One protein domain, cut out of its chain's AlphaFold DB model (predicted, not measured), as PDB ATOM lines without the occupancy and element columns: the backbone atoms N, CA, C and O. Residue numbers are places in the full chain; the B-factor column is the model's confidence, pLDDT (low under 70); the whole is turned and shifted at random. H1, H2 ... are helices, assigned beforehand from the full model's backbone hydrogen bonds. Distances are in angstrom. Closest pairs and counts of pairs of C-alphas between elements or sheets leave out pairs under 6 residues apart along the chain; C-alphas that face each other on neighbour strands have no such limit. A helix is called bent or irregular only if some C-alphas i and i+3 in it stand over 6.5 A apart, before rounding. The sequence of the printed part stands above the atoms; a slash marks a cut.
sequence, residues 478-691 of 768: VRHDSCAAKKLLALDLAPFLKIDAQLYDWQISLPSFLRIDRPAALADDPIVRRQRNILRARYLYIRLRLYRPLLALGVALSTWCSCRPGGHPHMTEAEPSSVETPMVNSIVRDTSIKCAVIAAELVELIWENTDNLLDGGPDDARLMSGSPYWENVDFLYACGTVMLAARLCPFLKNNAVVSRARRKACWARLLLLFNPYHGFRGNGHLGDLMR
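AT A GLANCE: This is residues 478 to 691 of the 768 residues of the protein "Fungal_trans domain-containing protein" of Aspergillus carbonarius (strain ITEM 5010) (UniProt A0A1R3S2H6). A loose-ended bundle of long helices, H3a, H4 and H5, runs up and down, each against the one before it; H6 packs on H4 and H5, and H2 meets H3a near the latter's last residues. Long links at the two ends, residues 558 to 582 and 609 to 628, hold the two farthest C-alphas, while H1 sits by H3b and H7 is near H5. The printed part has 214 residues with seven named helices, H1 to H7 in order, and no named strand, in the class all helix. It is only just compact, close to loose, with a radius of gyration of the C-alphas of 19.8 A, and elongated, spanning 69 by 39 by 29 A.

IN THESE COORDINATES: H1 is residues 484 to 488, beginning at C-alpha 484 (-30.981, 3.634, -35.937). H2, residues 494 to 508, is 21.4 A long. H3, residues 526 to 557, was assigned as one helix by its hydrogen bonds but is bent, with C-alphas 546 and 549 7.1 A apart; arm H3a, residues 526 to 546, is 30.3 A long and arm H3b, residues 549 to 557, 12.1 A. H4, residues 583 to 608, is 37.4 A long and ends at C-alpha 608 (-11.958, -21.422, -56.385). H5, residues 629 to 648, is 29.5 A long, and H6, residues 660 to 673, 20.2 A. H7, residues 684 to 691, ends at C-alpha 691 (-28.727, -27.844, -44.446).

HOW THE PARTS SIT: H3 is the hub, touching four helices, and its arms stand at a steep tilt of 41 degrees. H3a touches H4, C-alphas 544 and 595 being closest at 5.7 A, at a shallow tilt of 30 degrees, opposite ways. H3b touches H4, closest at C-alphas 551 and 592, 4.6 A. H3b also touches H5, at C-alphas 555 and 648, 6.1 A, and H1, at C-alphas 484 and 557, 5.7 A. H2 and H3a form a hairpin, touching with residues 543 to 546 of H3a alone, closest at C-alphas 496 and 546, 7.2 A. H4 and H5 form a hairpin, closest at C-alphas 599 and 639, 4.6 A, at a steep tilt of 43 degrees. H6 touches H4, at C-alphas 600 and 666, 6.1 A, and forms a hairpin with H5. H7 and H5 are close but not clearly touching, at C-alphas 633 and 690, 6.7 A; H2 and H4 are apart. Every O i to N i+4 pair is within hydrogen-bond range in H1, H2, H3a, H3b, H4, H6 and H7; in H5 12 of 16 are.

THE WHOLE: The C-alphas of Pro 565 and Pro 618, the two farthest apart, are 68.9 A from each other. The printed part has no cut. The links H2 to H3, H3 to H4, H4 to H5 and H5 to H6 are long. Mean pLDDT of the printed part is 84.7; residue 480 and residues 518 to 523, 573 to 577, 616 to 625 and 676 to 683 are under 70.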
ATOM      1  N   VAL A 478     -28.004  -2.716 -33.315       76.44
ATOM      2  CA  VAL A 478     -29.277  -1.976 -33.362       76.44
ATOM      3  C   VAL A 478     -30.352  -2.732 -32.582       76.44
ATOM      4  O   VAL A 478     -30.812  -3.787 -33.015       76.44
ATOM      5  N   ARG A 479     -30.808  -2.170 -31.457       73.62
ATOM      6  CA  ARG A 479     -31.980  -2.693 -30.734       73.62
ATOM      7  C   ARG A 479     -33.253  -2.426 -31.537       73.62
ATOM      8  O   ARG A 479     -33.408  -1.325 -32.071       73.62
ATOM      9  N   HIS A 480     -34.193  -3.371 -31.551       68.25
ATOM     10  CA  HIS A 480     -35.475  -3.254 -32.273       68.25
ATOM     11  C   HIS A 480     -36.341  -2.062 -31.826       68.25
ATOM     12  O   HIS A 480     -37.043  -1.465 -32.641       68.25
ATOM     13  N   ASP A 481     -36.248  -1.654 -30.561       70.19
ATOM     14  CA  ASP A 481     -36.923  -0.475 -30.003       70.19
ATOM     15  C   ASP A 481     -36.190   0.855 -30.295       70.19
ATOM     16  O   ASP A 481     -36.809   1.919 -30.340       70.19
ATOM     17  N   SER A 482     -34.894   0.827 -30.616       77.88
ATOM     18  CA  SER A 482     -34.059   2.025 -30.801       77.88
ATOM     19  C   SER A 482     -34.157   2.662 -32.199       77.88
ATOM     20  O   SER A 482     -34.348   1.987 -33.207       77.88
ATOM     21  N   CYS A 483     -34.026   3.989 -32.308       86.69
ATOM     22  CA  CYS A 483     -33.871   4.667 -33.605       86.69
ATOM     23  C   CYS A 483     -32.439   4.473 -34.132       86.69
ATOM     24  O   CYS A 483     -31.488   4.899 -33.477       86.69
ATOM     25  N   ALA A 484     -32.289   3.900 -35.332       88.44
ATOM     26  CA  ALA A 484     -30.981   3.634 -35.937       88.44
ATOM     27  C   ALA A 484     -30.142   4.911 -36.139       88.44
ATOM     28  O   ALA A 484     -28.946   4.894 -35.872       88.44
ATOM     29  N   ALA A 485     -30.758   6.039 -36.516       88.88
ATOM     30  CA  ALA A 485     -30.049   7.319 -36.635       88.88
ATOM     31  C   ALA A 485     -29.606   7.871 -35.274       88.88
ATOM     32  O   ALA A 485     -28.488   8.365 -35.151       88.88
ATOM     33  N   LYS A 486     -30.432   7.729 -34.228       88.81
ATOM     34  CA  LYS A 486     -30.033   8.100 -32.863       88.81
ATOM     35  C   LYS A 486     -28.896   7.213 -32.350       88.81
ATOM     36  O   LYS A 486     -28.002   7.731 -31.694       88.81
ATOM     37  N   LYS A 487     -28.907   5.908 -32.656       90.75
ATOM     38  CA  LYS A 487     -27.796   5.008 -32.314       90.75
ATOM     39  C   LYS A 487     -26.528   5.392 -33.075       90.75
ATOM     40  O   LYS A 487     -25.495   5.536 -32.439       90.75
ATOM     41  N   LEU A 488     -26.610   5.639 -34.383       91.75
ATOM     42  CA  LEU A 488     -25.456   6.022 -35.204       91.75
ATOM     43  C   LEU A 488     -24.793   7.327 -34.733       91.75
ATOM     44  O   LEU A 488     -23.574   7.391 -34.638       91.75
ATOM     45  N   LEU A 489     -25.588   8.351 -34.409       89.56
ATOM     46  CA  LEU A 489     -25.091   9.642 -33.910       89.56
ATOM     47  C   LEU A 489     -24.555   9.586 -32.465       89.56
ATOM     48  O   LEU A 489     -23.960  10.556 -32.007       89.56
ATOM     49  N   ALA A 490     -24.769   8.475 -31.757       91.25
ATOM     50  CA  ALA A 490     -24.285   8.225 -30.398       91.25
ATOM     51  C   ALA A 490     -23.268   7.066 -30.326       91.25
ATOM     52  O   ALA A 490     -22.960   6.596 -29.234       91.25
ATOM     53  N   LEU A 491     -22.791   6.572 -31.474       93.31
ATOM     54  CA  LEU A 491     -21.847   5.461 -31.579       93.31
ATOM     55  C   LEU A 491     -20.414   6.002 -31.632       93.31
ATOM     56  O   LEU A 491     -20.106   6.825 -32.494       93.31
ATOM     57  N   ASP A 492     -19.533   5.526 -30.750       93.88
ATOM     58  CA  ASP A 492     -18.110   5.855 -30.848       93.88
ATOM     59  C   ASP A 492     -17.465   5.053 -31.986       93.88
ATOM     60  O   ASP A 492     -17.435   3.823 -31.973       93.88
ATOM     61  N   LEU A 493     -16.943   5.757 -32.988       95.50
ATOM     62  CA  LEU A 493     -16.272   5.157 -34.140       95.50
ATOM     63  C   LEU A 493     -14.761   4.988 -33.926       95.50
ATOM     64  O   LEU A 493     -14.104   4.379 -34.770       95.50
ATOM     65  N   ALA A 494     -14.185   5.505 -32.835       96.38
ATOM     66  CA  ALA A 494     -12.753   5.389 -32.575       96.38
ATOM     67  C   ALA A 494     -12.275   3.923 -32.434       96.38
ATOM     68  O   ALA A 494     -11.252   3.601 -33.046       96.38
ATOM     69  N   PRO A 495     -12.994   3.000 -31.753       95.81
ATOM     70  CA  PRO A 495     -12.644   1.578 -31.743       95.81
ATOM     71  C   PRO A 495     -12.674   0.969 -33.149       95.81
ATOM     72  O   PRO A 495     -11.715   0.321 -33.561       95.81
ATOM     73  N   PHE A 496     -13.731   1.247 -33.921       97.31
ATOM     74  CA  PHE A 496     -13.881   0.775 -35.299       97.31
ATOM     75  C   PHE A 496     -12.718   1.223 -36.195       97.31
ATOM     76  O   PHE A 496     -12.084   0.389 -36.838       97.31
ATOM     77  N   LEU A 497     -12.396   2.522 -36.201       97.44
ATOM     78  CA  LEU A 497     -11.315   3.083 -37.018       97.44
ATOM     79  C   LEU A 497      -9.933   2.579 -36.578       97.44
ATOM     80  O   LEU A 497      -9.077   2.321 -37.425       97.44
ATOM     81  N   LYS A 498      -9.718   2.384 -35.269       97.75
ATOM     82  CA  LYS A 498      -8.487   1.797 -34.723       97.75
ATOM     83  C   LYS A 498      -8.289   0.360 -35.212       97.75
ATOM     84  O   LYS A 498      -7.203   0.033 -35.681       97.75
ATOM     85  N   ILE A 499      -9.324  -0.481 -35.140       97.62
ATOM     86  CA  ILE A 499      -9.250  -1.875 -35.605       97.62
ATOM     87  C   ILE A 499      -9.119  -1.925 -37.140       97.62
ATOM     88  O   ILE A 499      -8.333  -2.715 -37.657       97.62
ATOM     89  N   ASP A 500      -9.820  -1.057 -37.882       97.88
ATOM     90  CA  ASP A 500      -9.733  -0.971 -39.350       97.88
ATOM     91  C   ASP A 500      -8.296  -0.700 -39.835       97.88
ATOM     92  O   ASP A 500      -7.817  -1.362 -40.767       97.88
ATOM     93  N   ALA A 501      -7.606   0.223 -39.154       97.62
ATOM     94  CA  ALA A 501      -6.202   0.548 -39.380       97.62
ATOM     95  C   ALA A 501      -5.270  -0.599 -38.957       97.62
ATOM     96  O   ALA A 501      -4.456  -1.038 -39.761       97.62
ATOM     97  N   GLN A 502      -5.440  -1.163 -37.756       97.00
ATOM     98  CA  GLN A 502      -4.623  -2.293 -37.290       97.00
ATOM     99  C   GLN A 502      -4.712  -3.517 -38.215       97.00
ATOM    100  O   GLN A 502      -3.703  -4.162 -38.486       97.00
ATOM    101  N   LEU A 503      -5.898  -3.816 -38.756       97.50
ATOM    102  CA  LEU A 503      -6.084  -4.891 -39.733       97.50
ATOM    103  C   LEU A 503      -5.456  -4.558 -41.099       97.50
ATOM    104  O   LEU A 503      -5.050  -5.470 -41.816       97.50
ATOM    105  N   TYR A 504      -5.361  -3.279 -41.478       95.38
ATOM    106  CA  TYR A 504      -4.603  -2.863 -42.663       95.38
ATOM    107  C   TYR A 504      -3.089  -3.013 -42.441       95.38
ATOM    108  O   TYR A 504      -2.425  -3.653 -43.257       95.38
ATOM    109  N   ASP A 505      -2.572  -2.509 -41.316       95.19
ATOM    110  CA  ASP A 505      -1.161  -2.610 -40.927       95.19
ATOM    111  C   ASP A 505      -0.713  -4.077 -40.829       95.19
ATOM    112  O   ASP A 505       0.336  -4.453 -41.354       95.19
ATOM    113  N   TRP A 506      -1.555  -4.939 -40.245       96.12
ATOM    114  CA  TRP A 506      -1.355  -6.388 -40.235       96.12
ATOM    115  C   TRP A 506      -1.202  -6.948 -41.657       96.12
ATOM    116  O   TRP A 506      -0.230  -7.655 -41.919       96.12
ATOM    117  N   GLN A 507      -2.092  -6.589 -42.595       94.31
ATOM    118  CA  GLN A 507      -2.073  -7.128 -43.963       94.31
ATOM    119  C   GLN A 507      -0.791  -6.749 -44.719       94.31
ATOM    120  O   GLN A 507      -0.253  -7.575 -45.455       94.31
ATOM    121  N   ILE A 508      -0.297  -5.517 -44.554       91.69
ATOM    122  CA  ILE A 508       0.945  -5.073 -45.211       91.69
ATOM    123  C   ILE A 508       2.212  -5.610 -44.526       91.69
ATOM    124  O   ILE A 508       3.259  -5.649 -45.167       91.69
ATOM    125  N   SER A 509       2.116  -6.052 -43.265       92.12
ATOM    126  CA  SER A 509       3.224  -6.635 -42.488       92.12
ATOM    127  C   SER A 509       3.490  -8.126 -42.746       92.12
ATOM    128  O   SER A 509       4.389  -8.695 -42.130       92.12
ATOM    129  N   LEU A 510       2.703  -8.776 -43.610       92.06
ATOM    130  CA  LEU A 510       2.840 -10.207 -43.899       92.06
ATOM    131  C   LEU A 510       4.099 -10.520 -44.742       92.06
ATOM    132  O   LEU A 510       4.353  -9.793 -45.709       92.06
ATOM    133  N   PRO A 511       4.813 -11.632 -44.453       89.81
ATOM    134  CA  PRO A 511       5.840 -12.216 -45.325       89.81
ATOM    135  C   PRO A 511       5.363 -12.386 -46.771       89.81
ATOM    136  O   PRO A 511       4.171 -12.618 -47.018       89.81
ATOM    137  N   SER A 512       6.268 -12.285 -47.747       86.75
ATOM    138  CA  SER A 512       5.888 -12.186 -49.164       86.75
ATOM    139  C   SER A 512       5.165 -13.440 -49.671       86.75
ATOM    140  O   SER A 512       4.211 -13.331 -50.445       86.75
ATOM    141  N   PHE A 513       5.532 -14.624 -49.171       87.19
ATOM    142  CA  PHE A 513       4.860 -15.882 -49.508       87.19
ATOM    143  C   PHE A 513       3.428 -15.998 -48.954       87.19
ATOM    144  O   PHE A 513       2.624 -16.729 -49.539       87.19
ATOM    145  N   LEU A 514       3.076 -15.268 -47.887       90.50
ATOM    146  CA  LEU A 514       1.735 -15.254 -47.276       90.50
ATOM    147  C   LEU A 514       0.804 -14.175 -47.854       90.50
ATOM    148  O   LEU A 514      -0.381 -14.128 -47.511       90.50
ATOM    149  N   ARG A 515       1.304 -13.312 -48.744       87.56
ATOM    150  CA  ARG A 515       0.530 -12.239 -49.378       87.56
ATOM    151  C   ARG A 515      -0.180 -12.695 -50.657       87.56
ATOM    152  O   ARG A 515       0.318 -13.533 -51.398       87.56
ATOM    153  N   ILE A 516      -1.343 -12.096 -50.932       78.69
ATOM    154  CA  ILE A 516      -2.167 -12.370 -52.129       78.69
ATOM    155  C   ILE A 516      -1.771 -11.534 -53.355       78.69
ATOM    156  O   ILE A 516      -2.065 -11.935 -54.475       78.69
ATOM    157  N   ASP A 517      -1.100 -10.392 -53.185       70.12
ATOM    158  CA  ASP A 517      -0.679  -9.550 -54.315       70.12
ATOM    159  C   ASP A 517       0.518 -10.123 -55.101       70.12
ATOM    160  O   ASP A 517       0.838  -9.632 -56.183       70.12
ATOM    161  N   ARG A 518       1.122 -11.216 -54.614       65.00
ATOM    162  CA  ARG A 518       2.022 -12.080 -55.385       65.00
ATOM    163  C   ARG A 518       1.180 -13.006 -56.284       65.00
ATOM    164  O   ARG A 518       0.413 -13.807 -55.745       65.00
ATOM    165  N   PRO A 519       1.336 -12.981 -57.624       56.66
ATOM    166  CA  PRO A 519       0.772 -14.021 -58.478       56.66
ATOM    167  C   PRO A 519       1.272 -15.385 -57.998       56.66
ATOM    168  O   PRO A 519       2.478 -15.564 -57.823       56.66
ATOM    169  N   ALA A 520       0.363 -16.333 -57.759       56.72
ATOM    170  CA  ALA A 520       0.753 -17.664 -57.313       56.72
ATOM    171  C   ALA A 520       1.609 -18.326 -58.398       56.72
ATOM    172  O   ALA A 520       1.124 -18.607 -59.496       56.72
ATOM    173  N   ALA A 521       2.886 -18.561 -58.101       58.34
ATOM    174  CA  ALA A 521       3.751 -19.260 -59.031       58.34
ATOM    175  C   ALA A 521       3.269 -20.711 -59.163       58.34
ATOM    176  O   ALA A 521       2.855 -21.338 -58.182       58.34
ATOM    177  N   LEU A 522       3.395 -21.287 -60.361       53.41
ATOM    178  CA  LEU A 522       3.201 -22.731 -60.556       53.41
ATOM    179  C   LEU A 522       4.212 -23.565 -59.738       53.41
ATOM    180  O   LEU A 522       3.978 -24.746 -59.515       53.41
ATOM    181  N   ALA A 523       5.290 -22.930 -59.263       60.97
ATOM    182  CA  ALA A 523       6.300 -23.484 -58.366       60.97
ATOM    183  C   ALA A 523       6.092 -23.148 -56.867       60.97
ATOM    184  O   ALA A 523       6.932 -23.523 -56.057       60.97
ATOM    185  N   ASP A 524       5.018 -22.445 -56.470       73.88
ATOM    186  CA  ASP A 524       4.701 -22.275 -55.039       73.88
ATOM    187  C   ASP A 524       4.328 -23.646 -54.427       73.88
ATOM    188  O   ASP A 524       3.493 -24.373 -54.980       73.88
ATOM    189  N   ASP A 525       4.897 -23.985 -53.269       83.44
ATOM    190  CA  ASP A 525       4.581 -25.219 -52.533       83.44
ATOM    191  C   ASP A 525       3.072 -25.283 -52.155       83.44
ATOM    192  O   ASP A 525       2.464 -24.244 -51.851       83.44
ATOM    193  N   PRO A 526       2.413 -26.466 -52.187       84.88
ATOM    194  CA  PRO A 526       1.009 -26.618 -51.788       84.88
ATOM    195  C   PRO A 526       0.675 -26.066 -50.395       84.88
ATOM    196  O   PRO A 526      -0.361 -25.415 -50.241       84.88
ATOM    197  N   ILE A 527       1.557 -26.252 -49.409       88.00
ATOM    198  CA  ILE A 527       1.410 -25.746 -48.039       88.00
ATOM    199  C   ILE A 527       1.414 -24.216 -48.051       88.00
ATOM    200  O   ILE A 527       0.512 -23.607 -47.476       88.00
ATOM    201  N   VAL A 528       2.353 -23.587 -48.771       89.06
ATOM    202  CA  VAL A 528       2.410 -22.121 -48.945       89.06
ATOM    203  C   VAL A 528       1.111 -21.591 -49.556       89.06
ATOM    204  O   VAL A 528       0.522 -20.636 -49.039       89.06
ATOM    205  N   ARG A 529       0.628 -22.219 -50.637       87.00
ATOM    206  CA  ARG A 529      -0.615 -21.821 -51.318       87.00
ATOM    207  C   ARG A 529      -1.821 -21.931 -50.382       87.00
ATOM    208  O   ARG A 529      -2.609 -20.992 -50.280       87.00
ATOM    209  N   ARG A 530      -1.938 -23.040 -49.647       89.00
ATOM    210  CA  ARG A 530      -3.038 -23.278 -48.707       89.00
ATOM    211  C   ARG A 530      -2.991 -22.352 -47.492       89.00
ATOM    212  O   ARG A 530      -4.028 -21.807 -47.120       89.00
ATOM    213  N   GLN A 531      -1.818 -22.116 -46.907       92.81
ATOM    214  CA  GLN A 531      -1.641 -21.157 -45.813       92.81
ATOM    215  C   GLN A 531      -2.036 -19.740 -46.250       92.81
ATOM    216  O   GLN A 531      -2.829 -19.097 -45.564       92.81
ATOM    217  N   ARG A 532      -1.587 -19.279 -47.428       91.81
ATOM    218  CA  ARG A 532      -1.990 -17.993 -48.032       91.81
ATOM    219  C   ARG A 532      -3.515 -17.886 -48.193       91.81
ATOM    220  O   ARG A 532      -4.109 -16.885 -47.788       91.81
ATOM    221  N   ASN A 533      -4.156 -18.933 -48.720       91.12
ATOM    222  CA  ASN A 533      -5.612 -19.004 -48.888       91.12
ATOM    223  C   ASN A 533      -6.366 -18.936 -47.548       91.12
ATOM    224  O   ASN A 533      -7.278 -18.122 -47.392       91.12
ATOM    225  N   ILE A 534      -5.965 -19.747 -46.562       94.00
ATOM    226  CA  ILE A 534      -6.556 -19.766 -45.212       94.00
ATOM    227  C   ILE A 534      -6.399 -18.405 -44.534       94.00
ATOM    228  O   ILE A 534      -7.356 -17.876 -43.967       94.00
ATOM    229  N   LEU A 535      -5.208 -17.809 -44.624       95.44
ATOM    230  CA  LEU A 535      -4.905 -16.526 -44.007       95.44
ATOM    231  C   LEU A 535      -5.756 -15.398 -44.611       95.44
ATOM    232  O   LEU A 535      -6.279 -14.565 -43.868       95.44
ATOM    233  N   ARG A 536      -5.991 -15.414 -45.934       95.12
ATOM    234  CA  ARG A 536      -6.949 -14.502 -46.577       95.12
ATOM    235  C   ARG A 536      -8.385 -14.772 -46.143       95.12
ATOM    236  O   ARG A 536      -9.081 -13.812 -45.825       95.12
ATOM    237  N   ALA A 537      -8.834 -16.027 -46.117       95.75
ATOM    238  CA  ALA A 537     -10.209 -16.368 -45.755       95.75
ATOM    239  C   ALA A 537     -10.549 -15.889 -44.333       95.75
ATOM    240  O   ALA A 537     -11.532 -15.172 -44.128       95.75
ATOM    241  N   ARG A 538      -9.656 -16.175 -43.376       97.19
ATOM    242  CA  ARG A 538      -9.737 -15.699 -41.988       97.19
ATOM    243  C   ARG A 538      -9.705 -14.168 -41.912       97.19
ATOM    244  O   ARG A 538     -10.536 -13.579 -41.227       97.19
ATOM    245  N   TYR A 539      -8.822 -13.498 -42.656       97.56
ATOM    246  CA  TYR A 539      -8.756 -12.029 -42.696       97.56
ATOM    247  C   TYR A 539     -10.027 -11.370 -43.255       97.56
ATOM    248  O   TYR A 539     -10.542 -10.413 -42.671       97.56
ATOM    249  N   LEU A 540     -10.556 -11.893 -44.365       97.75
ATOM    250  CA  LEU A 540     -11.813 -11.437 -44.956       97.75
ATOM    251  C   LEU A 540     -12.969 -11.625 -43.974       97.75
ATOM    252  O   LEU A 540     -13.747 -10.694 -43.786       97.75
ATOM    253  N   TYR A 541     -13.053 -12.771 -43.290       98.00
ATOM    254  CA  TYR A 541     -14.061 -12.994 -42.255       98.00
ATOM    255  C   TYR A 541     -13.927 -12.002 -41.089       98.00
ATOM    256  O   TYR A 541     -14.916 -11.390 -40.691       98.00
ATOM    257  N   ILE A 542     -12.712 -11.757 -40.591       98.00
ATOM    258  CA  ILE A 542     -12.449 -10.802 -39.504       98.00
ATOM    259  C   ILE A 542     -12.844  -9.362 -39.894       98.00
ATOM    260  O   ILE A 542     -13.519  -8.685 -39.113       98.00
ATOM    261  N   ARG A 543     -12.542  -8.901 -41.121       98.00
ATOM    262  CA  ARG A 543     -13.057  -7.604 -41.616       98.00
ATOM    263  C   ARG A 543     -14.568  -7.619 -41.863       98.00
ATOM    264  O   ARG A 543     -15.219  -6.602 -41.639       98.00
ATOM    265  N   LEU A 544     -15.145  -8.745 -42.294       98.12
ATOM    266  CA  LEU A 544     -16.596  -8.890 -42.452       98.12
ATOM    267  C   LEU A 544     -17.294  -8.680 -41.106       98.12
ATOM    268  O   LEU A 544     -18.207  -7.862 -41.052       98.12
ATOM    269  N   ARG A 545     -16.832  -9.334 -40.029       96.88
ATOM    270  CA  ARG A 545     -17.337  -9.154 -38.652       96.88
ATOM    271  C   ARG A 545     -17.271  -7.683 -38.214       96.88
ATOM    272  O   ARG A 545     -18.299  -7.110 -37.875       96.88
ATOM    273  N   LEU A 546     -16.117  -7.020 -38.365       97.62
ATOM    274  CA  LEU A 546     -15.959  -5.583 -38.074       97.62
ATOM    275  C   LEU A 546     -16.965  -4.688 -38.838       97.62
ATOM    276  O   LEU A 546     -17.448  -3.691 -38.302       97.62
ATOM    277  N   TYR A 547     -17.284  -5.019 -40.092       97.62
ATOM    278  CA  TYR A 547     -18.124  -4.189 -40.966       97.62
ATOM    279  C   TYR A 547     -19.630  -4.502 -40.901       97.62
ATOM    280  O   TYR A 547     -20.452  -3.642 -41.231       97.62
ATOM    281  N   ARG A 548     -20.005  -5.720 -40.491       95.69
ATOM    282  CA  ARG A 548     -21.382  -6.244 -40.490       95.69
ATOM    283  C   ARG A 548     -22.369  -5.391 -39.667       95.69
ATOM    284  O   ARG A 548     -23.462  -5.154 -40.189       95.69
ATOM    285  N   PRO A 549     -22.011  -4.822 -38.495       94.12
ATOM    286  CA  PRO A 549     -22.901  -3.915 -37.763       94.12
ATOM    287  C   PRO A 549     -23.200  -2.605 -38.501       94.12
ATOM    288  O   PRO A 549     -24.341  -2.145 -38.500       94.12
ATOM    289  N   LEU A 550     -22.221  -2.014 -39.204       94.50
ATOM    290  CA  LEU A 550     -22.472  -0.799 -39.996       94.50
ATOM    291  C   LEU A 550     -23.341  -1.085 -41.228       94.50
ATOM    292  O   LEU A 550     -24.125  -0.224 -41.622       94.50
ATOM    293  N   LEU A 551     -23.278  -2.298 -41.789       94.06
ATOM    294  CA  LEU A 551     -24.231  -2.748 -42.808       94.06
ATOM    295  C   LEU A 551     -25.649  -2.914 -42.231       94.06
ATOM    296  O   LEU A 551     -26.611  -2.477 -42.862       94.06
ATOM    297  N   ALA A 552     -25.791  -3.492 -41.034       92.31
ATOM    298  CA  ALA A 552     -27.083  -3.626 -40.356       92.31
ATOM    299  C   ALA A 552     -27.707  -2.256 -40.023       92.31
ATOM    300  O   ALA A 552     -28.883  -2.024 -40.317       92.31
ATOM    301  N   LEU A 553     -26.904  -1.315 -39.511       90.88
ATOM    302  CA  LEU A 553     -27.266   0.099 -39.369       90.88
ATOM    303  C   LEU A 553     -27.682   0.704 -40.716       90.88
ATOM    304  O   LEU A 553     -28.752   1.299 -40.804       90.88
ATOM    305  N   GLY A 554     -26.890   0.508 -41.774       90.88
ATOM    306  CA  GLY A 554     -27.174   0.999 -43.125       90.88
ATOM    307  C   GLY A 554     -28.513   0.514 -43.689       90.88
ATOM    308  O   GLY A 554     -29.244   1.308 -44.281       90.88
ATOM    309  N   VAL A 555     -28.881  -0.753 -43.465       90.12
ATOM    310  CA  VAL A 555     -30.226  -1.263 -43.787       90.12
ATOM    311  C   VAL A 555     -31.283  -0.567 -42.930       90.12
ATOM    312  O   VAL A 555     -32.215   0.011 -43.483       90.12
ATOM    313  N   ALA A 556     -31.131  -0.555 -41.603       88.75
ATOM    314  CA  ALA A 556     -32.132   0.002 -40.691       88.75
ATOM    315  C   ALA A 556     -32.421   1.495 -40.958       88.75
ATOM    316  O   ALA A 556     -33.583   1.902 -41.000       88.75
ATOM    317  N   LEU A 557     -31.383   2.297 -41.222       88.25
ATOM    318  CA  LEU A 557     -31.461   3.717 -41.604       88.25
ATOM    319  C   LEU A 557     -32.216   3.952 -42.919       88.25
ATOM    320  O   LEU A 557     -32.782   5.025 -43.121       88.25
ATOM    321  N   SER A 558     -32.231   2.949 -43.795       86.75
ATOM    322  CA  SER A 558     -32.879   2.990 -45.108       86.75
ATOM    323  C   SER A 558     -34.338   2.521 -45.082       86.75
ATOM    324  O   SER A 558     -34.982   2.451 -46.128       86.75
ATOM    325  N   THR A 559     -34.869   2.195 -43.899       83.31
ATOM    326  CA  THR A 559     -36.255   1.746 -43.703       83.31
ATOM    327  C   THR A 559     -37.070   2.727 -42.858       83.31
ATOM    328  O   THR A 559     -36.551   3.707 -42.328       83.31
ATOM    329  N   TRP A 560     -38.379   2.484 -42.790       82.50
ATOM    330  CA  TRP A 560     -39.368   3.328 -42.119       82.50
ATOM    331  C   TRP A 560     -39.046   3.556 -40.630       82.50
ATOM    332  O   TRP A 560     -38.809   2.600 -39.887       82.50
ATOM    333  N   CYS A 561     -39.098   4.813 -40.171       82.19
ATOM    334  CA  CYS A 561     -39.089   5.142 -38.742       82.19
ATOM    335  C   CYS A 561     -40.257   6.056 -38.380       82.19
ATOM    336  O   CYS A 561     -40.347   7.175 -38.878       82.19
ATOM    337  N   SER A 562     -41.050   5.650 -37.386       80.88
ATOM    338  CA  SER A 562     -42.044   6.494 -36.700       80.88
ATOM    339  C   SER A 562     -41.480   7.802 -36.123       80.88
ATOM    340  O   SER A 562     -42.232   8.711 -35.789       80.88
ATOM    341  N   CYS A 563     -40.155   7.907 -36.007       83.31
ATOM    342  CA  CYS A 563     -39.431   9.079 -35.532       83.31
ATOM    343  C   CYS A 563     -39.179  10.165 -36.599       83.31
ATOM    344  O   CYS A 563     -38.671  11.236 -36.265       83.31
ATOM    345  N   ARG A 564     -39.522   9.917 -37.871       79.06
ATOM    346  CA  ARG A 564     -39.589  10.926 -38.942       79.06
ATOM    347  C   ARG A 564     -41.066  11.252 -39.225       79.06
ATOM    348  O   ARG A 564     -41.871  10.320 -39.296       79.06
ATOM    349  N   PRO A 565     -41.448  12.524 -39.462       74.19
ATOM    350  CA  PRO A 565     -42.756  12.852 -40.031       74.19
ATOM    351  C   PRO A 565     -43.006  12.044 -41.313       74.19
ATOM    352  O   PRO A 565     -42.070  11.794 -42.072       74.19
ATOM    353  N   GLY A 566     -44.235  11.566 -41.522       72.75
ATOM    354  CA  GLY A 566     -44.576  10.682 -42.650       72.75
ATOM    355  C   GLY A 566     -43.946   9.277 -42.607       72.75
ATOM    356  O   GLY A 566     -44.233   8.459 -43.475       72.75
ATOM    357  N   GLY A 567     -43.111   8.965 -41.609       73.31
ATOM    358  CA  GLY A 567     -42.438   7.671 -41.484       73.31
ATOM    359  C   GLY A 567     -41.228   7.473 -42.407       73.31
ATOM    360  O   GLY A 567     -40.773   6.343 -42.587       73.31
ATOM    361  N   HIS A 568     -40.722   8.538 -43.032       79.88
ATOM    362  CA  HIS A 568     -39.653   8.446 -44.032       79.88
ATOM    363  C   HIS A 568     -38.345   7.827 -43.482       79.88
ATOM    364  O   HIS A 568     -38.085   7.907 -42.279       79.88
ATOM    365  N   PRO A 569     -37.489   7.242 -44.344       84.50
ATOM    366  CA  PRO A 569     -36.151   6.796 -43.957       84.50
ATOM    367  C   PRO A 569     -35.250   7.903 -43.381       84.50
ATOM    368  O   PRO A 569     -35.511   9.108 -43.481       84.50
ATOM    369  N   HIS A 570     -34.129   7.489 -42.794       84.62
ATOM    370  CA  HIS A 570     -33.051   8.391 -42.383       84.62
ATOM    371  C   HIS A 570     -31.969   8.572 -43.449       84.62
ATOM    372  O   HIS A 570     -31.268   9.577 -43.396       84.62
ATOM    373  N   MET A 571     -31.842   7.629 -44.385       81.25
ATOM    374  CA  MET A 571     -30.924   7.696 -45.523       81.25
ATOM    375  C   MET A 571     -31.598   7.178 -46.800       81.25
ATOM    376  O   MET A 571     -32.240   6.126 -46.795       81.25
ATOM    377  N   THR A 572     -31.401   7.890 -47.906       77.25
ATOM    378  CA  THR A 572     -31.869   7.541 -49.256       77.25
ATOM    379  C   THR A 572     -30.704   7.472 -50.258       77.25
ATOM    380  O   THR A 572     -29.537   7.604 -49.890       77.25
ATOM    381  N   GLU A 573     -30.992   7.219 -51.541       66.69
ATOM    382  CA  GLU A 573     -29.967   7.045 -52.588       66.69
ATOM    383  C   GLU A 573     -29.205   8.335 -52.938       66.69
ATOM    384  O   GLU A 573     -28.053   8.250 -53.357       66.69
ATOM    385  N   ALA A 574     -29.814   9.510 -52.748       60.31
ATOM    386  CA  ALA A 574     -29.261  10.797 -53.186       60.31
ATOM    387  C   ALA A 574     -28.531  11.588 -52.080       60.31
ATOM    388  O   ALA A 574     -27.684  12.427 -52.375       60.31
ATOM    389  N   GLU A 575     -28.838  11.330 -50.806       59.31
ATOM    390  CA  GLU A 575     -28.359  12.142 -49.678       59.31
ATOM    391  C   GLU A 575     -26.864  12.031 -49.308       59.31
ATOM    392  O   GLU A 575     -26.312  13.058 -48.917       59.31
ATOM    393  N   PRO A 576     -26.153  10.881 -49.393       56.31
ATOM    394  CA  PRO A 576     -24.860  10.710 -48.706       56.31
ATOM    395  C   PRO A 576     -23.668  11.437 -49.363       56.31
ATOM    396  O   PRO A 576     -22.518  11.190 -48.995       56.31
ATOM    397  N   SER A 577     -23.933  12.316 -50.332       57.50
ATOM    398  CA  SER A 577     -22.972  13.251 -50.929       57.50
ATOM    399  C   SER A 577     -23.334  14.726 -50.677       57.50
ATOM    400  O   SER A 577     -22.634  15.609 -51.167       57.50
ATOM    401  N   SER A 578     -24.412  15.016 -49.934       71.69
ATOM    402  CA  SER A 578     -24.750  16.383 -49.519       71.69
ATOM    403  C   SER A 578     -23.863  16.833 -48.357       71.69
ATOM    404  O   SER A 578     -23.691  16.104 -47.378       71.69
ATOM    405  N   VAL A 579     -23.368  18.072 -48.444       75.00
ATOM    406  CA  VAL A 579     -22.583  18.761 -47.399       75.00
ATOM    407  C   VAL A 579     -23.366  18.885 -46.081       75.00
ATOM    408  O   VAL A 579     -22.773  18.968 -45.011       75.00
ATOM    409  N   GLU A 580     -24.698  18.842 -46.148       75.25
ATOM    410  CA  GLU A 580     -25.596  18.893 -44.989       75.25
ATOM    411  C   GLU A 580     -25.691  17.552 -44.235       75.25
ATOM    412  O   GLU A 580     -26.239  17.500 -43.132       75.25
ATOM    413  N   THR A 581     -25.173  16.451 -44.800       78.94
ATOM    414  CA  THR A 581     -25.211  15.137 -44.136       78.94
ATOM    415  C   THR A 581     -23.980  14.887 -43.259       78.94
ATOM    416  O   THR A 581     -22.852  15.133 -43.689       78.94
ATOM    417  N   PRO A 582     -24.148  14.340 -42.037       84.50
ATOM    418  CA  PRO A 582     -23.022  13.966 -41.187       84.50
ATOM    419  C   PRO A 582     -22.077  12.967 -41.865       84.50
ATOM    420  O   PRO A 582     -22.524  11.969 -42.429       84.50
ATOM    421  N   MET A 583     -20.763  13.171 -41.723       86.94
ATOM    422  CA  MET A 583     -19.712  12.329 -42.325       86.94
ATOM    423  C   MET A 583     -19.870  10.826 -42.022       86.94
ATOM    424  O   MET A 583     -19.542   9.977 -42.852       86.94
ATOM    425  N   VAL A 584     -20.443  10.479 -40.863       89.44
ATOM    426  CA  VAL A 584     -20.760   9.092 -40.491       89.44
ATOM    427  C   VAL A 584     -21.707   8.394 -41.484       89.44
ATOM    428  O   VAL A 584     -21.582   7.189 -41.684       89.44
ATOM    429  N   ASN A 585     -22.569   9.121 -42.201       88.19
ATOM    430  CA  ASN A 585     -23.405   8.554 -43.266       88.19
ATOM    431  C   ASN A 585     -22.560   8.036 -44.446       88.19
ATOM    432  O   ASN A 585     -22.883   6.993 -45.019       88.19
ATOM    433  N   SER A 586     -21.454   8.716 -44.780       88.69
ATOM    434  CA  SER A 586     -20.476   8.209 -45.755       88.69
ATOM    435  C   SER A 586     -19.710   7.002 -45.205       88.69
ATOM    436  O   SER A 586     -19.571   6.012 -45.918       88.69
ATOM    437  N   ILE A 587     -19.310   7.011 -43.925       92.25
ATOM    438  CA  ILE A 587     -18.663   5.847 -43.282       92.25
ATOM    439  C   ILE A 587     -19.582   4.613 -43.336       92.25
ATOM    440  O   ILE A 587     -19.140   3.533 -43.724       92.25
ATOM    441  N   VAL A 588     -20.876   4.765 -43.030       92.69
ATOM    442  CA  VAL A 588     -21.877   3.689 -43.145       92.69
ATOM    443  C   VAL A 588     -22.024   3.210 -44.589       92.69
ATOM    444  O   VAL A 588     -21.968   2.000 -44.820       92.69
ATOM    445  N   ARG A 589     -22.173   4.118 -45.567       90.38
ATOM    446  CA  ARG A 589     -22.265   3.777 -47.000       90.38
ATOM    447  C   ARG A 589     -21.053   2.960 -47.449       90.38
ATOM    448  O   ARG A 589     -21.205   1.876 -48.012       90.38
ATOM    449  N   ASP A 590     -19.855   3.468 -47.186       91.12
ATOM    450  CA  ASP A 590     -18.623   2.937 -47.762       91.12
ATOM    451  C   ASP A 590     -18.174   1.656 -47.047       91.12
ATOM    452  O   ASP A 590     -17.748   0.707 -47.709       91.12
ATOM    453  N   THR A 591     -18.383   1.547 -45.730       94.69
ATOM    454  CA  THR A 591     -18.212   0.278 -45.005       94.69
ATOM    455  C   THR A 591     -19.240  -0.767 -45.441       94.69
ATOM    456  O   THR A 591     -18.871  -1.923 -45.639       94.69
ATOM    457  N   SER A 592     -20.501  -0.389 -45.687       94.00
ATOM    458  CA  SER A 592     -21.517  -1.312 -46.222       94.00
ATOM    459  C   SER A 592     -21.136  -1.848 -47.608       94.00
ATOM    460  O   SER A 592     -21.278  -3.043 -47.874       94.00
ATOM    461  N   ILE A 593     -20.597  -0.989 -48.483       92.62
ATOM    462  CA  ILE A 593     -20.068  -1.396 -49.793       92.62
ATOM    463  C   ILE A 593     -18.876  -2.343 -49.617       92.62
ATOM    464  O   ILE A 593     -18.888  -3.430 -50.196       92.62
ATOM    465  N   LYS A 594     -17.886  -1.995 -48.782       95.31
ATOM    466  CA  LYS A 594     -16.742  -2.873 -48.486       95.31
ATOM    467  C   LYS A 594     -17.185  -4.228 -47.911       95.31
ATOM    468  O   LYS A 594     -16.646  -5.249 -48.321       95.31
ATOM    469  N   CYS A 595     -18.178  -4.264 -47.020       97.06
ATOM    470  CA  CYS A 595     -18.735  -5.495 -46.446       97.06
ATOM    471  C   CYS A 595     -19.295  -6.420 -47.540       97.06
ATOM    472  O   CYS A 595     -18.970  -7.605 -47.588       97.06
ATOM    473  N   ALA A 596     -20.061  -5.860 -48.483       95.31
ATOM    474  CA  ALA A 596     -20.600  -6.602 -49.620       95.31
ATOM    475  C   ALA A 596     -19.523  -7.030 -50.643       95.31
ATOM    476  O   ALA A 596     -19.669  -8.081 -51.269       95.31
ATOM    477  N   VAL A 597     -18.431  -6.264 -50.800       95.50
ATOM    478  CA  VAL A 597     -17.246  -6.680 -51.581       95.50
ATOM    479  C   VAL A 597     -16.542  -7.861 -50.913       95.50
ATOM    480  O   VAL A 597     -16.270  -8.846 -51.589       95.50
ATOM    481  N   ILE A 598     -16.291  -7.784 -49.603       97.25
ATOM    482  CA  ILE A 598     -15.614  -8.824 -48.814       97.25
ATOM    483  C   ILE A 598     -16.415 -10.125 -48.816       97.25
ATOM    484  O   ILE A 598     -15.842 -11.182 -49.056       97.25
ATOM    485  N   ALA A 599     -17.734 -10.062 -48.618       97.25
ATOM    486  CA  ALA A 599     -18.592 -11.244 -48.692       97.25
ATOM    487  C   ALA A 599     -18.581 -11.888 -50.086       97.25
ATOM    488  O   ALA A 599     -18.616 -13.110 -50.199       97.25
ATOM    489  N   ALA A 600     -18.498 -11.084 -51.153       95.44
ATOM    490  CA  ALA A 600     -18.333 -11.617 -52.499       95.44
ATOM    491  C   ALA A 600     -16.943 -12.240 -52.699       95.44
ATOM    492  O   ALA A 600     -16.847 -13.341 -53.218       95.44
ATOM    493  N   GLU A 601     -15.868 -11.569 -52.280       95.19
ATOM    494  CA  GLU A 601     -14.497 -12.085 -52.397       95.19
ATOM    495  C   GLU A 601     -14.298 -13.392 -51.615       95.19
ATOM    496  O   GLU A 601     -13.709 -14.325 -52.144       95.19
ATOM    497  N   LEU A 602     -14.839 -13.496 -50.398       95.94
ATOM    498  CA  LEU A 602     -14.704 -14.681 -49.549       95.94
ATOM    499  C   LEU A 602     -15.431 -15.905 -50.133       95.94
ATOM    500  O   LEU A 602     -14.907 -17.012 -50.068       95.94
ATOM    501  N   VAL A 603     -16.599 -15.715 -50.755       95.38
ATOM    502  CA  VAL A 603     -17.310 -16.801 -51.453       95.38
ATOM    503  C   VAL A 603     -16.556 -17.258 -52.700       95.38
ATOM    504  O   VAL A 603     -16.467 -18.461 -52.925       95.38
ATOM    505  N   GLU A 604     -16.012 -16.334 -53.500       92.69
ATOM    506  CA  GLU A 604     -15.218 -16.699 -54.684       92.69
ATOM    507  C   GLU A 604     -13.905 -17.395 -54.274       92.69
ATOM    508  O   GLU A 604     -13.593 -18.451 -54.813       92.69
ATOM    509  N   LEU A 605     -13.204 -16.900 -53.245       91.94
ATOM    510  CA  LEU A 605     -11.984 -17.515 -52.700       91.94
ATOM    511  C   LEU A 605     -12.222 -18.953 -52.217       91.94
ATOM    512  O   LEU A 605     -11.421 -19.839 -52.515       91.94
ATOM    513  N   ILE A 606     -13.316 -19.196 -51.481       91.38
ATOM    514  CA  ILE A 606     -13.697 -20.551 -51.059       91.38
ATOM    515  C   ILE A 606     -14.053 -21.390 -52.293       91.38
ATOM    516  O   ILE A 606     -13.550 -22.502 -52.426       91.38
ATOM    517  N   TRP A 607     -14.866 -20.868 -53.219       90.06
ATOM    518  CA  TRP A 607     -15.288 -21.576 -54.435       90.06
ATOM    519  C   TRP A 607     -14.107 -22.039 -55.300       90.06
ATOM    520  O   TRP A 607     -14.056 -23.201 -55.693       90.06
ATOM    521  N   GLU A 608     -13.146 -21.153 -55.564       87.62
ATOM    522  CA  GLU A 608     -11.958 -21.422 -56.385       87.62
ATOM    523  C   GLU A 608     -10.986 -22.420 -55.735       87.62
ATOM    524  O   GLU A 608     -10.199 -23.048 -56.438       87.62
ATOM    525  N   ASN A 609     -11.059 -22.602 -54.411       84.19
ATOM    526  CA  ASN A 609     -10.150 -23.449 -53.634       84.19
ATOM    527  C   ASN A 609     -10.887 -24.537 -52.825       84.19
ATOM    528  O   ASN A 609     -10.382 -24.988 -51.801       84.19
ATOM    529  N   THR A 610     -12.093 -24.965 -53.221       81.00
ATOM    530  CA  THR A 610     -12.803 -26.037 -52.495       81.00
ATOM    531  C   THR A 610     -12.275 -27.418 -52.895       81.00
ATOM    532  O   THR A 610     -12.678 -27.976 -53.914       81.00
ATOM    533  N   ASP A 611     -11.405 -27.994 -52.060       75.44
ATOM    534  CA  ASP A 611     -10.914 -29.366 -52.231       75.44
ATOM    535  C   ASP A 611     -12.048 -30.399 -52.043       75.44
ATOM    536  O   ASP A 611     -12.773 -30.383 -51.039       75.44
ATOM    537  N   ASN A 612     -12.149 -31.364 -52.961       73.94
ATOM    538  CA  ASN A 612     -13.073 -32.498 -52.853       73.94
ATOM    539  C   ASN A 612     -12.716 -33.454 -51.692       73.94
ATOM    540  O   ASN A 612     -11.642 -33.372 -51.093       73.94
ATOM    541  N   LEU A 613     -13.636 -34.369 -51.359       77.25
ATOM    542  CA  LEU A 613     -13.307 -35.507 -50.492       77.25
ATOM    543  C   LEU A 613     -12.348 -36.455 -51.223       77.25
ATOM    544  O   LEU A 613     -12.604 -36.813 -52.373       77.25
ATOM    545  N   LEU A 614     -11.302 -36.859 -50.508       80.25
ATOM    546  CA  LEU A 614     -10.194 -37.695 -50.962       80.25
ATOM    547  C   LEU A 614     -10.643 -39.150 -51.134       80.25
ATOM    548  O   LEU A 614     -11.575 -39.608 -50.457       80.25
ATOM    549  N   ASP A 615      -9.975 -39.904 -52.001       73.94
ATOM    550  CA  ASP A 615     -10.270 -41.326 -52.206       73.94
ATOM    551  C   ASP A 615      -9.063 -42.266 -52.084       73.94
ATOM    552  O   ASP A 615      -9.260 -43.481 -52.121       73.94
ATOM    553  N   GLY A 616      -7.863 -41.739 -51.833       68.25
ATOM    554  CA  GLY A 616      -6.608 -42.494 -51.783       68.25
ATOM    555  C   GLY A 616      -5.906 -42.598 -53.137       68.25
ATOM    556  O   GLY A 616      -5.025 -43.440 -53.295       68.25
ATOM    557  N   GLY A 617      -6.312 -41.798 -54.125       69.25
ATOM    558  CA  GLY A 617      -5.665 -41.713 -55.430       69.25
ATOM    559  C   GLY A 617      -4.390 -40.853 -55.423       69.25
ATOM    560  O   GLY A 617      -4.254 -39.943 -54.606       69.25
ATOM    561  N   PRO A 618      -3.459 -41.068 -56.372       62.09
ATOM    562  CA  PRO A 618      -2.190 -40.331 -56.436       62.09
ATOM    563  C   PRO A 618      -2.347 -38.824 -56.717       62.09
ATOM    564  O   PRO A 618      -1.419 -38.056 -56.469       62.09
ATOM    565  N   ASP A 619      -3.506 -38.381 -57.211       62.50
ATOM    566  CA  ASP A 619      -3.810 -36.960 -57.410       62.50
ATOM    567  C   ASP A 619      -4.283 -36.240 -56.132       62.50
ATOM    568  O   ASP A 619      -4.274 -35.007 -56.111       62.50
ATOM    569  N   ASP A 620      -4.616 -36.954 -55.042       66.56
ATOM    570  CA  ASP A 620      -5.033 -36.333 -53.771       66.56
ATOM    571  C   ASP A 620      -3.965 -35.349 -53.253       66.56
ATOM    572  O   ASP A 620      -4.300 -34.257 -52.799       66.56
ATOM    573  N   ALA A 621      -2.673 -35.657 -53.430       54.25
ATOM    574  CA  ALA A 621      -1.555 -34.786 -53.051       54.25
ATOM    575  C   ALA A 621      -1.545 -33.413 -53.765       54.25
ATOM    576  O   ALA A 621      -0.957 -32.455 -53.263       54.25
ATOM    577  N   ARG A 622      -2.208 -33.286 -54.924       54.94
ATOM    578  CA  ARG A 622      -2.359 -32.015 -55.660       54.94
ATOM    579  C   ARG A 622      -3.595 -31.223 -55.216       54.94
ATOM    580  O   ARG A 622      -3.638 -30.006 -55.389       54.94
ATOM    581  N   LEU A 623      -4.584 -31.888 -54.617       58.53
ATOM    582  CA  LEU A 623      -5.894 -31.344 -54.227       58.53
ATOM    583  C   LEU A 623      -5.877 -30.774 -52.793       58.53
ATOM    584  O   LEU A 623      -6.734 -31.073 -51.960       58.53
ATOM    585  N   MET A 624      -4.845 -29.979 -52.496       64.25
ATOM    586  CA  MET A 624      -4.465 -29.560 -51.141       64.25
ATOM    587  C   MET A 624      -4.442 -28.033 -50.962       64.25
ATOM    588  O   MET A 624      -3.573 -27.516 -50.268       64.25
ATOM    589  N   SER A 625      -5.358 -27.283 -51.589       67.81
ATOM    590  CA  SER A 625      -5.328 -25.801 -51.580       67.81
ATOM    591  C   SER A 625      -6.403 -25.145 -50.703       67.81
ATOM    592  O   SER A 625      -6.332 -23.940 -50.443       67.81
ATOM    593  N   GLY A 626      -7.386 -25.912 -50.232       74.12
ATOM    594  CA  GLY A 626      -8.580 -25.412 -49.560       74.12
ATOM    595  C   GLY A 626      -8.480 -25.224 -48.050       74.12
ATOM    596  O   GLY A 626      -7.842 -25.996 -47.324       74.12
ATOM    597  N   SER A 627      -9.191 -24.207 -47.561       78.25
ATOM    598  CA  SER A 627      -9.406 -23.968 -46.134       78.25
ATOM    599  C   SER A 627     -10.168 -25.118 -45.458       78.25
ATOM    600  O   SER A 627     -10.904 -25.852 -46.127       78.25
ATOM    601  N   PRO A 628     -10.020 -25.303 -44.131       82.94
ATOM    602  CA  PRO A 628     -10.793 -26.297 -43.400       82.94
ATOM    603  C   PRO A 628     -12.299 -26.074 -43.565       82.94
ATOM    604  O   PRO A 628     -12.818 -24.981 -43.334       82.94
ATOM    605  N   TYR A 629     -13.014 -27.125 -43.969       81.38
ATOM    606  CA  TYR A 629     -14.427 -27.030 -44.352       81.38
ATOM    607  C   TYR A 629     -15.330 -26.553 -43.201       81.38
ATOM    608  O   TYR A 629     -16.349 -25.917 -43.453       81.38
ATOM    609  N   TRP A 630     -14.941 -26.814 -41.949       82.69
ATOM    610  CA  TRP A 630     -15.678 -26.397 -40.756       82.69
ATOM    611  C   TRP A 630     -15.611 -24.886 -40.505       82.69
ATOM    612  O   TRP A 630     -16.603 -24.308 -40.074       82.69
ATOM    613  N   GLU A 631     -14.506 -24.217 -40.857       89.50
ATOM    614  CA  GLU A 631     -14.426 -22.746 -40.832       89.50
ATOM    615  C   GLU A 631     -15.339 -22.124 -41.901       89.50
ATOM    616  O   GLU A 631     -15.994 -21.103 -41.676       89.50
ATOM    617  N   ASN A 632     -15.432 -22.774 -43.066       90.69
ATOM    618  CA  ASN A 632     -16.183 -22.254 -44.205       90.69
ATOM    619  C   ASN A 632     -17.701 -22.172 -43.948       90.69
ATOM    620  O   ASN A 632     -18.358 -21.343 -44.574       90.69
ATOM    621  N   VAL A 633     -18.277 -22.966 -43.035       91.19
ATOM    622  CA  VAL A 633     -19.725 -22.934 -42.733       91.19
ATOM    623  C   VAL A 633     -20.141 -21.579 -42.148       91.19
ATOM    624  O   VAL A 633     -21.069 -20.942 -42.656       91.19
ATOM    625  N   ASP A 634     -19.412 -21.090 -41.142       92.62
ATOM    626  CA  ASP A 634     -19.610 -19.758 -40.560       92.62
ATOM    627  C   ASP A 634     -19.319 -18.639 -41.567       92.62
ATOM    628  O   ASP A 634     -20.075 -17.665 -41.656       92.62
ATOM    629  N   PHE A 635     -18.250 -18.788 -42.358       95.81
ATOM    630  CA  PHE A 635     -17.863 -17.810 -43.377       95.81
ATOM    631  C   PHE A 635     -18.974 -17.645 -44.427       95.81
ATOM    632  O   PHE A 635     -19.402 -16.522 -44.707       95.81
ATOM    633  N   LEU A 636     -19.489 -18.752 -44.969       95.62
ATOM    634  CA  LEU A 636     -20.541 -18.767 -45.988       95.62
ATOM    635  C   LEU A 636     -21.889 -18.290 -45.437       95.62
ATOM    636  O   LEU A 636     -22.600 -17.561 -46.132       95.62
ATOM    637  N   TYR A 637     -22.241 -18.626 -44.192       96.38
ATOM    638  CA  TYR A 637     -23.480 -18.136 -43.583       96.38
ATOM    639  C   TYR A 637     -23.434 -16.618 -43.339       96.38
ATOM    640  O   TYR A 637     -24.366 -15.891 -43.711       96.38
ATOM    641  N   ALA A 638     -22.316 -16.108 -42.810       97.12
ATOM    642  CA  ALA A 638     -22.099 -14.674 -42.644       97.12
ATOM    643  C   ALA A 638     -22.126 -13.938 -43.997       97.12
ATOM    644  O   ALA A 638     -22.834 -12.938 -44.133       97.12
ATOM    645  N   CYS A 639     -21.467 -14.477 -45.032       97.81
ATOM    646  CA  CYS A 639     -21.569 -13.949 -46.395       97.81
ATOM    647  C   CYS A 639     -23.019 -13.948 -46.901       97.81
ATOM    648  O   CYS A 639     -23.462 -12.960 -47.480       97.81
ATOM    649  N   GLY A 640     -23.789 -15.008 -46.642       96.81
ATOM    650  CA  GLY A 640     -25.180 -15.138 -47.076       96.81
ATOM    651  C   GLY A 640     -26.082 -14.051 -46.496       96.81
ATOM    652  O   GLY A 640     -26.811 -13.392 -47.239       96.81
ATOM    653  N   THR A 641     -25.993 -13.806 -45.187       95.88
ATOM    654  CA  THR A 641     -26.746 -12.721 -44.527       95.88
ATOM    655  C   THR A 641     -26.327 -11.336 -45.041       95.88
ATOM    656  O   THR A 641     -27.195 -10.532 -45.388       95.88
ATOM    657  N   VAL A 642     -25.023 -11.084 -45.226       95.88
ATOM    658  CA  VAL A 642     -24.491  -9.848 -45.834       95.88
ATOM    659  C   VAL A 642     -25.003  -9.657 -47.269       95.88
ATOM    660  O   VAL A 642     -25.447  -8.566 -47.625       95.88
ATOM    661  N   MET A 643     -25.029 -10.710 -48.089       93.44
ATOM    662  CA  MET A 643     -25.559 -10.671 -49.459       93.44
ATOM    663  C   MET A 643     -27.070 -10.423 -49.534       93.44
ATOM    664  O   MET A 643     -27.555  -9.964 -50.573       93.44
ATOM    665  N   LEU A 644     -27.824 -10.747 -48.480       92.81
ATOM    666  CA  LEU A 644     -29.243 -10.416 -48.361       92.81
ATOM    667  C   LEU A 644     -29.436  -8.967 -47.902       92.81
ATOM    668  O   LEU A 644     -30.159  -8.226 -48.566       92.81
ATOM    669  N   ALA A 645     -28.728  -8.531 -46.857       92.12
ATOM    670  CA  ALA A 645     -28.725  -7.143 -46.388       92.12
ATOM    671  C   ALA A 645     -28.326  -6.153 -47.502       92.12
ATOM    672  O   ALA A 645     -29.010  -5.157 -47.739       92.12
ATOM    673  N   ALA A 646     -27.306  -6.496 -48.295       90.19
ATOM    674  CA  ALA A 646     -26.843  -5.722 -49.448       90.19
ATOM    675  C   ALA A 646     -27.887  -5.542 -50.575       90.19
ATOM    676  O   ALA A 646     -27.685  -4.709 -51.459       90.19
ATOM    677  N   ARG A 647     -28.996  -6.301 -50.580       87.88
ATOM    678  CA  ARG A 647     -30.133  -6.085 -51.504       87.88
ATOM    679  C   ARG A 647     -31.104  -5.017 -51.000       87.88
ATOM    680  O   ARG A 647     -31.833  -4.454 -51.811       87.88
ATOM    681  N   LEU A 648     -31.122  -4.774 -49.690       86.06
ATOM    682  CA  LEU A 648     -31.994  -3.808 -49.019       86.06
ATOM    683  C   LEU A 648     -31.346  -2.416 -48.966       86.06
ATOM    684  O   LEU A 648     -32.046  -1.411 -49.051       86.06
ATOM    685  N   CYS A 649     -30.012  -2.347 -48.894       84.94
ATOM    686  CA  CYS A 649     -29.268  -1.089 -48.910       84.94
ATOM    687  C   CYS A 649     -29.475  -0.287 -50.222       84.94
ATOM    688  O   CYS A 649     -29.087  -0.765 -51.293       84.94
ATOM    689  N   PRO A 650     -29.991   0.959 -50.165       79.38
ATOM    690  CA  PRO A 650     -30.278   1.796 -51.332       79.38
ATOM    691  C   PRO A 650     -29.035   2.047 -52.194       79.38
ATOM    692  O   PRO A 650     -29.000   1.685 -53.369       79.38
ATOM    693  N   PHE A 651     -27.968   2.555 -51.578       77.56
ATOM    694  CA  PHE A 651     -26.683   2.870 -52.217       77.56
ATOM    695  C   PHE A 651     -25.938   1.648 -52.803       77.56
ATOM    696  O   PHE A 651     -24.941   1.810 -53.506       77.56
ATOM    697  N   LEU A 652     -26.399   0.417 -52.539       79.94
ATOM    698  CA  LEU A 652     -25.845  -0.806 -53.125       79.94
ATOM    699  C   LEU A 652     -26.609  -1.289 -54.366       79.94
ATOM    700  O   LEU A 652     -26.034  -2.046 -55.151       79.94
ATOM    701  N   LYS A 653     -27.854  -0.844 -54.611       75.81
ATOM    702  CA  LYS A 653     -28.689  -1.334 -55.729       75.81
ATOM    703  C   LYS A 653     -27.956  -1.276 -57.073       75.81
ATOM    704  O   LYS A 653     -27.821  -2.319 -57.719       75.81
ATOM    705  N   ASN A 654     -27.404  -0.108 -57.404       71.06
ATOM    706  CA  ASN A 654     -26.735   0.196 -58.677       71.06
ATOM    707  C   ASN A 654     -25.195   0.279 -58.567       71.06
ATOM    708  O   ASN A 654     -24.540   0.817 -59.455       71.06
ATOM    709  N   ASN A 655     -24.594  -0.237 -57.488       79.81
ATOM    710  CA  ASN A 655     -23.144  -0.178 -57.292       79.81
ATOM    711  C   ASN A 655     -22.383  -1.034 -58.330       79.81
ATOM    712  O   ASN A 655     -22.666  -2.225 -58.486       79.81
ATOM    713  N   ALA A 656     -21.393  -0.440 -59.005       77.50
ATOM    714  CA  ALA A 656     -20.628  -1.095 -60.069       77.50
ATOM    715  C   ALA A 656     -19.704  -2.225 -59.567       77.50
ATOM    716  O   ALA A 656     -19.637  -3.286 -60.186       77.50
ATOM    717  N   VAL A 657     -19.030  -2.032 -58.425       81.06
ATOM    718  CA  VAL A 657     -18.045  -2.982 -57.862       81.06
ATOM    719  C   VAL A 657     -18.719  -4.277 -57.387       81.06
ATOM    720  O   VAL A 657     -18.173  -5.378 -57.520       81.06
ATOM    721  N   VAL A 658     -19.940  -4.152 -56.862       81.19
ATOM    722  CA  VAL A 658     -20.777  -5.267 -56.393       81.19
ATOM    723  C   VAL A 658     -21.995  -5.420 -57.310       81.19
ATOM    724  O   VAL A 658     -23.134  -5.429 -56.847       81.19
ATOM    725  N   SER A 659     -21.767  -5.505 -58.625       85.06
ATOM    726  CA  SER A 659     -22.827  -5.493 -59.647       85.06
ATOM    727  C   SER A 659     -23.923  -6.551 -59.434       85.06
ATOM    728  O   SER A 659     -23.700  -7.620 -58.858       85.06
ATOM    729  N   ARG A 660     -25.132  -6.303 -59.966       82.38
ATOM    730  CA  ARG A 660     -26.268  -7.249 -59.889       82.38
ATOM    731  C   ARG A 660     -25.928  -8.637 -60.456       82.38
ATOM    732  O   ARG A 660     -26.442  -9.630 -59.944       82.38
ATOM    733  N   ALA A 661     -25.053  -8.711 -61.463       86.31
ATOM    734  CA  ALA A 661     -24.548  -9.968 -62.011       86.31
ATOM    735  C   ALA A 661     -23.621 -10.689 -61.017       86.31
ATOM    736  O   ALA A 661     -23.885 -11.845 -60.683       86.31
ATOM    737  N   ARG A 662     -22.618  -9.989 -60.454       86.81
ATOM    738  CA  ARG A 662     -21.712 -10.530 -59.423       86.81
ATOM    739  C   ARG A 662     -22.496 -11.048 -58.212       86.81
ATOM    740  O   ARG A 662     -22.287 -12.180 -57.788       86.81
ATOM    741  N   ARG A 663     -23.487 -10.284 -57.730       84.81
ATOM    742  CA  ARG A 663     -24.393 -10.707 -56.640       84.81
ATOM    743  C   ARG A 663     -25.222 -11.952 -56.976       84.81
ATOM    744  O   ARG A 663     -25.541 -12.710 -56.064       84.81
ATOM    745  N   LYS A 664     -25.591 -12.179 -58.243       88.44
ATOM    746  CA  LYS A 664     -26.327 -13.386 -58.661       88.44
ATOM    747  C   LYS A 664     -25.406 -14.610 -58.735       88.44
ATOM    748  O   LYS A 664     -25.795 -15.664 -58.244       88.44
ATOM    749  N   ALA A 665     -24.209 -14.465 -59.310       90.56
ATOM    750  CA  ALA A 665     -23.242 -15.556 -59.453       90.56
ATOM    751  C   ALA A 665     -22.727 -16.039 -58.086       90.56
ATOM    752  O   ALA A 665     -22.870 -17.211 -57.749       90.56
ATOM    753  N   CYS A 666     -22.260 -15.107 -57.254       92.44
ATOM    754  CA  CYS A 666     -21.808 -15.372 -55.890       92.44
ATOM    755  C   CYS A 666     -22.914 -16.008 -55.021       92.44
ATOM    756  O   CYS A 666     -22.643 -16.927 -54.259       92.44
ATOM    757  N   TRP A 667     -24.183 -15.599 -55.168       93.62
ATOM    758  CA  TRP A 667     -25.293 -16.227 -54.434       93.62
ATOM    759  C   TRP A 667     -25.550 -17.676 -54.881       93.62
ATOM    760  O   TRP A 667     -25.887 -18.518 -54.053       93.62
ATOM    761  N   ALA A 668     -25.383 -17.982 -56.171       93.56
ATOM    762  CA  ALA A 668     -25.495 -19.351 -56.668       93.56
ATOM    763  C   ALA A 668     -24.348 -20.232 -56.143       93.56
ATOM    764  O   ALA A 668     -24.617 -21.300 -55.601       93.56
ATOM    765  N   ARG A 669     -23.095 -19.754 -56.219       93.44
ATOM    766  CA  ARG A 669     -21.911 -20.430 -55.650       93.44
ATOM    767  C   ARG A 669     -22.075 -20.711 -54.156       93.44
ATOM    768  O   ARG A 669     -21.895 -21.843 -53.727       93.44
ATOM    769  N   LEU A 670     -22.516 -19.716 -53.387       94.19
ATOM    770  CA  LEU A 670     -22.765 -19.837 -51.949       94.19
ATOM    771  C   LEU A 670     -23.765 -20.956 -51.614       94.19
ATOM    772  O   LEU A 670     -23.494 -21.769 -50.736       94.19
ATOM    773  N   LEU A 671     -24.900 -21.037 -52.320       92.00
ATOM    774  CA  LEU A 671     -25.873 -22.117 -52.099       92.00
ATOM    775  C   LEU A 671     -25.362 -23.489 -52.572       92.00
ATOM    776  O   LEU A 671     -25.762 -24.506 -52.005       92.00
ATOM    777  N   LEU A 672     -24.478 -23.526 -53.575       89.88
ATOM    778  CA  LEU A 672     -23.841 -24.758 -54.045       89.88
ATOM    779  C   LEU A 672     -22.805 -25.301 -53.050       89.88
ATOM    780  O   LEU A 672     -22.755 -26.514 -52.866       89.88
ATOM    781  N   LEU A 673     -22.048 -24.432 -52.370       88.56
ATOM    782  CA  LEU A 673     -21.087 -24.806 -51.317       88.56
ATOM    783  C   LEU A 673     -21.757 -25.344 -50.042       88.56
ATOM    784  O   LEU A 673     -21.120 -26.032 -49.252       88.56
ATOM    785  N   PHE A 674     -23.054 -25.083 -49.855       86.56
ATOM    786  CA  PHE A 674     -23.865 -25.741 -48.827       86.56
ATOM    787  C   PHE A 674     -24.448 -27.101 -49.268       86.56
ATOM    788  O   PHE A 674     -25.194 -27.712 -48.501       86.56
ATOM    789  N   ASN A 675     -24.154 -27.604 -50.476       78.38
ATOM    790  CA  ASN A 675     -24.427 -29.011 -50.781       78.38
ATOM    791  C   ASN A 675     -23.376 -29.900 -50.096       78.38
ATOM    792  O   ASN A 675     -22.178 -29.644 -50.250       78.38
ATOM    793  N   PRO A 676     -23.778 -30.999 -49.437       59.56
ATOM    794  CA  PRO A 676     -22.834 -32.061 -49.112       59.56
ATOM    795  C   PRO A 676     -22.220 -32.657 -50.392       59.56
ATOM    796  O   PRO A 676     -22.724 -32.452 -51.497       59.56
ATOM    797  N   TYR A 677     -21.123 -33.400 -50.237       53.53
ATOM    798  CA  TYR A 677     -20.270 -33.953 -51.300       53.53
ATOM    799  C   TYR A 677     -19.391 -32.953 -52.065       53.53
ATOM    800  O   TYR A 677     -18.375 -33.386 -52.610       53.53
ATOM    801  N   HIS A 678     -19.670 -31.642 -52.037       56.00
ATOM    802  CA  HIS A 678     -18.769 -30.615 -52.588       56.00
ATOM    803  C   HIS A 678     -17.613 -30.300 -51.616       56.00
ATOM    804  O   HIS A 678     -17.459 -29.181 -51.133       56.00
ATOM    805  N   GLY A 679     -16.824 -31.326 -51.278       54.50
ATOM    806  CA  GLY A 679     -15.700 -31.220 -50.343       54.50
ATOM    807  C   GLY A 679     -16.020 -31.480 -48.868       54.50
ATOM    808  O   GLY A 679     -15.167 -31.211 -48.027       54.50
ATOM    809  N   PHE A 680     -17.195 -32.020 -48.525       64.94
ATOM    810  CA  PHE A 680     -17.545 -32.415 -47.149       64.94
ATOM    811  C   PHE A 680     -18.507 -33.624 -47.105       64.94
ATOM    812  O   PHE A 680     -19.245 -33.870 -48.063       64.94
ATOM    813  N   ARG A 681     -18.484 -34.391 -46.002       66.75
ATOM    814  CA  ARG A 681     -19.364 -35.543 -45.728       66.75
ATOM    815  C   ARG A 681     -20.775 -35.081 -45.365       66.75
ATOM    816  O   ARG A 681     -20.944 -34.160 -44.584       66.75
ATOM    817  N   GLY A 682     -21.809 -35.714 -45.914       59.09
ATOM    818  CA  GLY A 682     -23.190 -35.228 -45.770       59.09
ATOM    819  C   GLY A 682     -23.916 -35.546 -44.463       59.09
ATOM    820  O   GLY A 682     -25.105 -35.247 -44.372       59.09
ATOM    821  N   ASN A 683     -23.234 -36.149 -43.489       66.25
ATOM    822  CA  ASN A 683     -23.841 -36.788 -42.324       66.25
ATOM    823  C   ASN A 683     -23.492 -36.052 -41.017       66.25
ATOM    824  O   ASN A 683     -22.491 -35.339 -40.940       66.25
ATOM    825  N   GLY A 684     -24.294 -36.272 -39.971       81.69
ATOM    826  CA  GLY A 684     -24.040 -35.758 -38.621       81.69
ATOM    827  C   GLY A 684     -24.278 -34.252 -38.445       81.69
ATOM    828  O   GLY A 684     -24.698 -33.549 -39.367       81.69
ATOM    829  N   HIS A 685     -23.995 -33.751 -37.237       86.44
ATOM    830  CA  HIS A 685     -24.415 -32.418 -36.780       86.44
ATOM    831  C   HIS A 685     -23.975 -31.271 -37.705       86.44
ATOM    832  O   HIS A 685     -24.756 -30.351 -37.948       86.44
ATOM    833  N   LEU A 686     -22.764 -31.313 -38.272       86.19
ATOM    834  CA  LEU A 686     -22.318 -30.277 -39.211       86.19
ATOM    835  C   LEU A 686     -23.037 -30.347 -40.572       86.19
ATOM    836  O   LEU A 686     -23.349 -29.304 -41.149       86.19
ATOM    837  N   GLY A 687     -23.355 -31.548 -41.069       86.88
ATOM    838  CA  GLY A 687     -24.182 -31.724 -42.267       86.88
ATOM    839  C   GLY A 687     -25.599 -31.183 -42.058       86.88
ATOM    840  O   GLY A 687     -26.151 -30.500 -42.924       86.88
ATOM    841  N   ASP A 688     -26.161 -31.402 -40.872       88.06
ATOM    842  CA  ASP A 688     -27.459 -30.866 -40.457       88.06
ATOM    843  C   ASP A 688     -27.420 -29.335 -40.355       88.06
ATOM    844  O   ASP A 688     -28.280 -28.649 -40.918       88.06
ATOM    845  N   LEU A 689     -26.368 -28.787 -39.737       89.75
ATOM    846  CA  LEU A 689     -26.137 -27.349 -39.618       89.75
ATOM    847  C   LEU A 689     -25.987 -26.669 -40.986       89.75
ATOM    848  O   LEU A 689     -26.557 -25.600 -41.193       89.75
ATOM    849  N   MET A 690     -25.290 -27.282 -41.948       90.00
ATOM    850  CA  MET A 690     -25.183 -26.761 -43.318       90.00
ATOM    851  C   MET A 690     -26.544 -26.730 -44.031       90.00
ATOM    852  O   MET A 690     -26.900 -25.714 -44.639       90.00
ATOM    853  N   ARG A 691     -27.352 -27.794 -43.906       89.81
ATOM    854  CA  ARG A 691     -28.727 -27.844 -44.446       89.81
ATOM    855  C   ARG A 691     -29.635 -26.791 -43.792       89.81
ATOM    856  O   ARG A 691     -30.451 -26.162 -44.475       89.81
TER     857      ARG A 691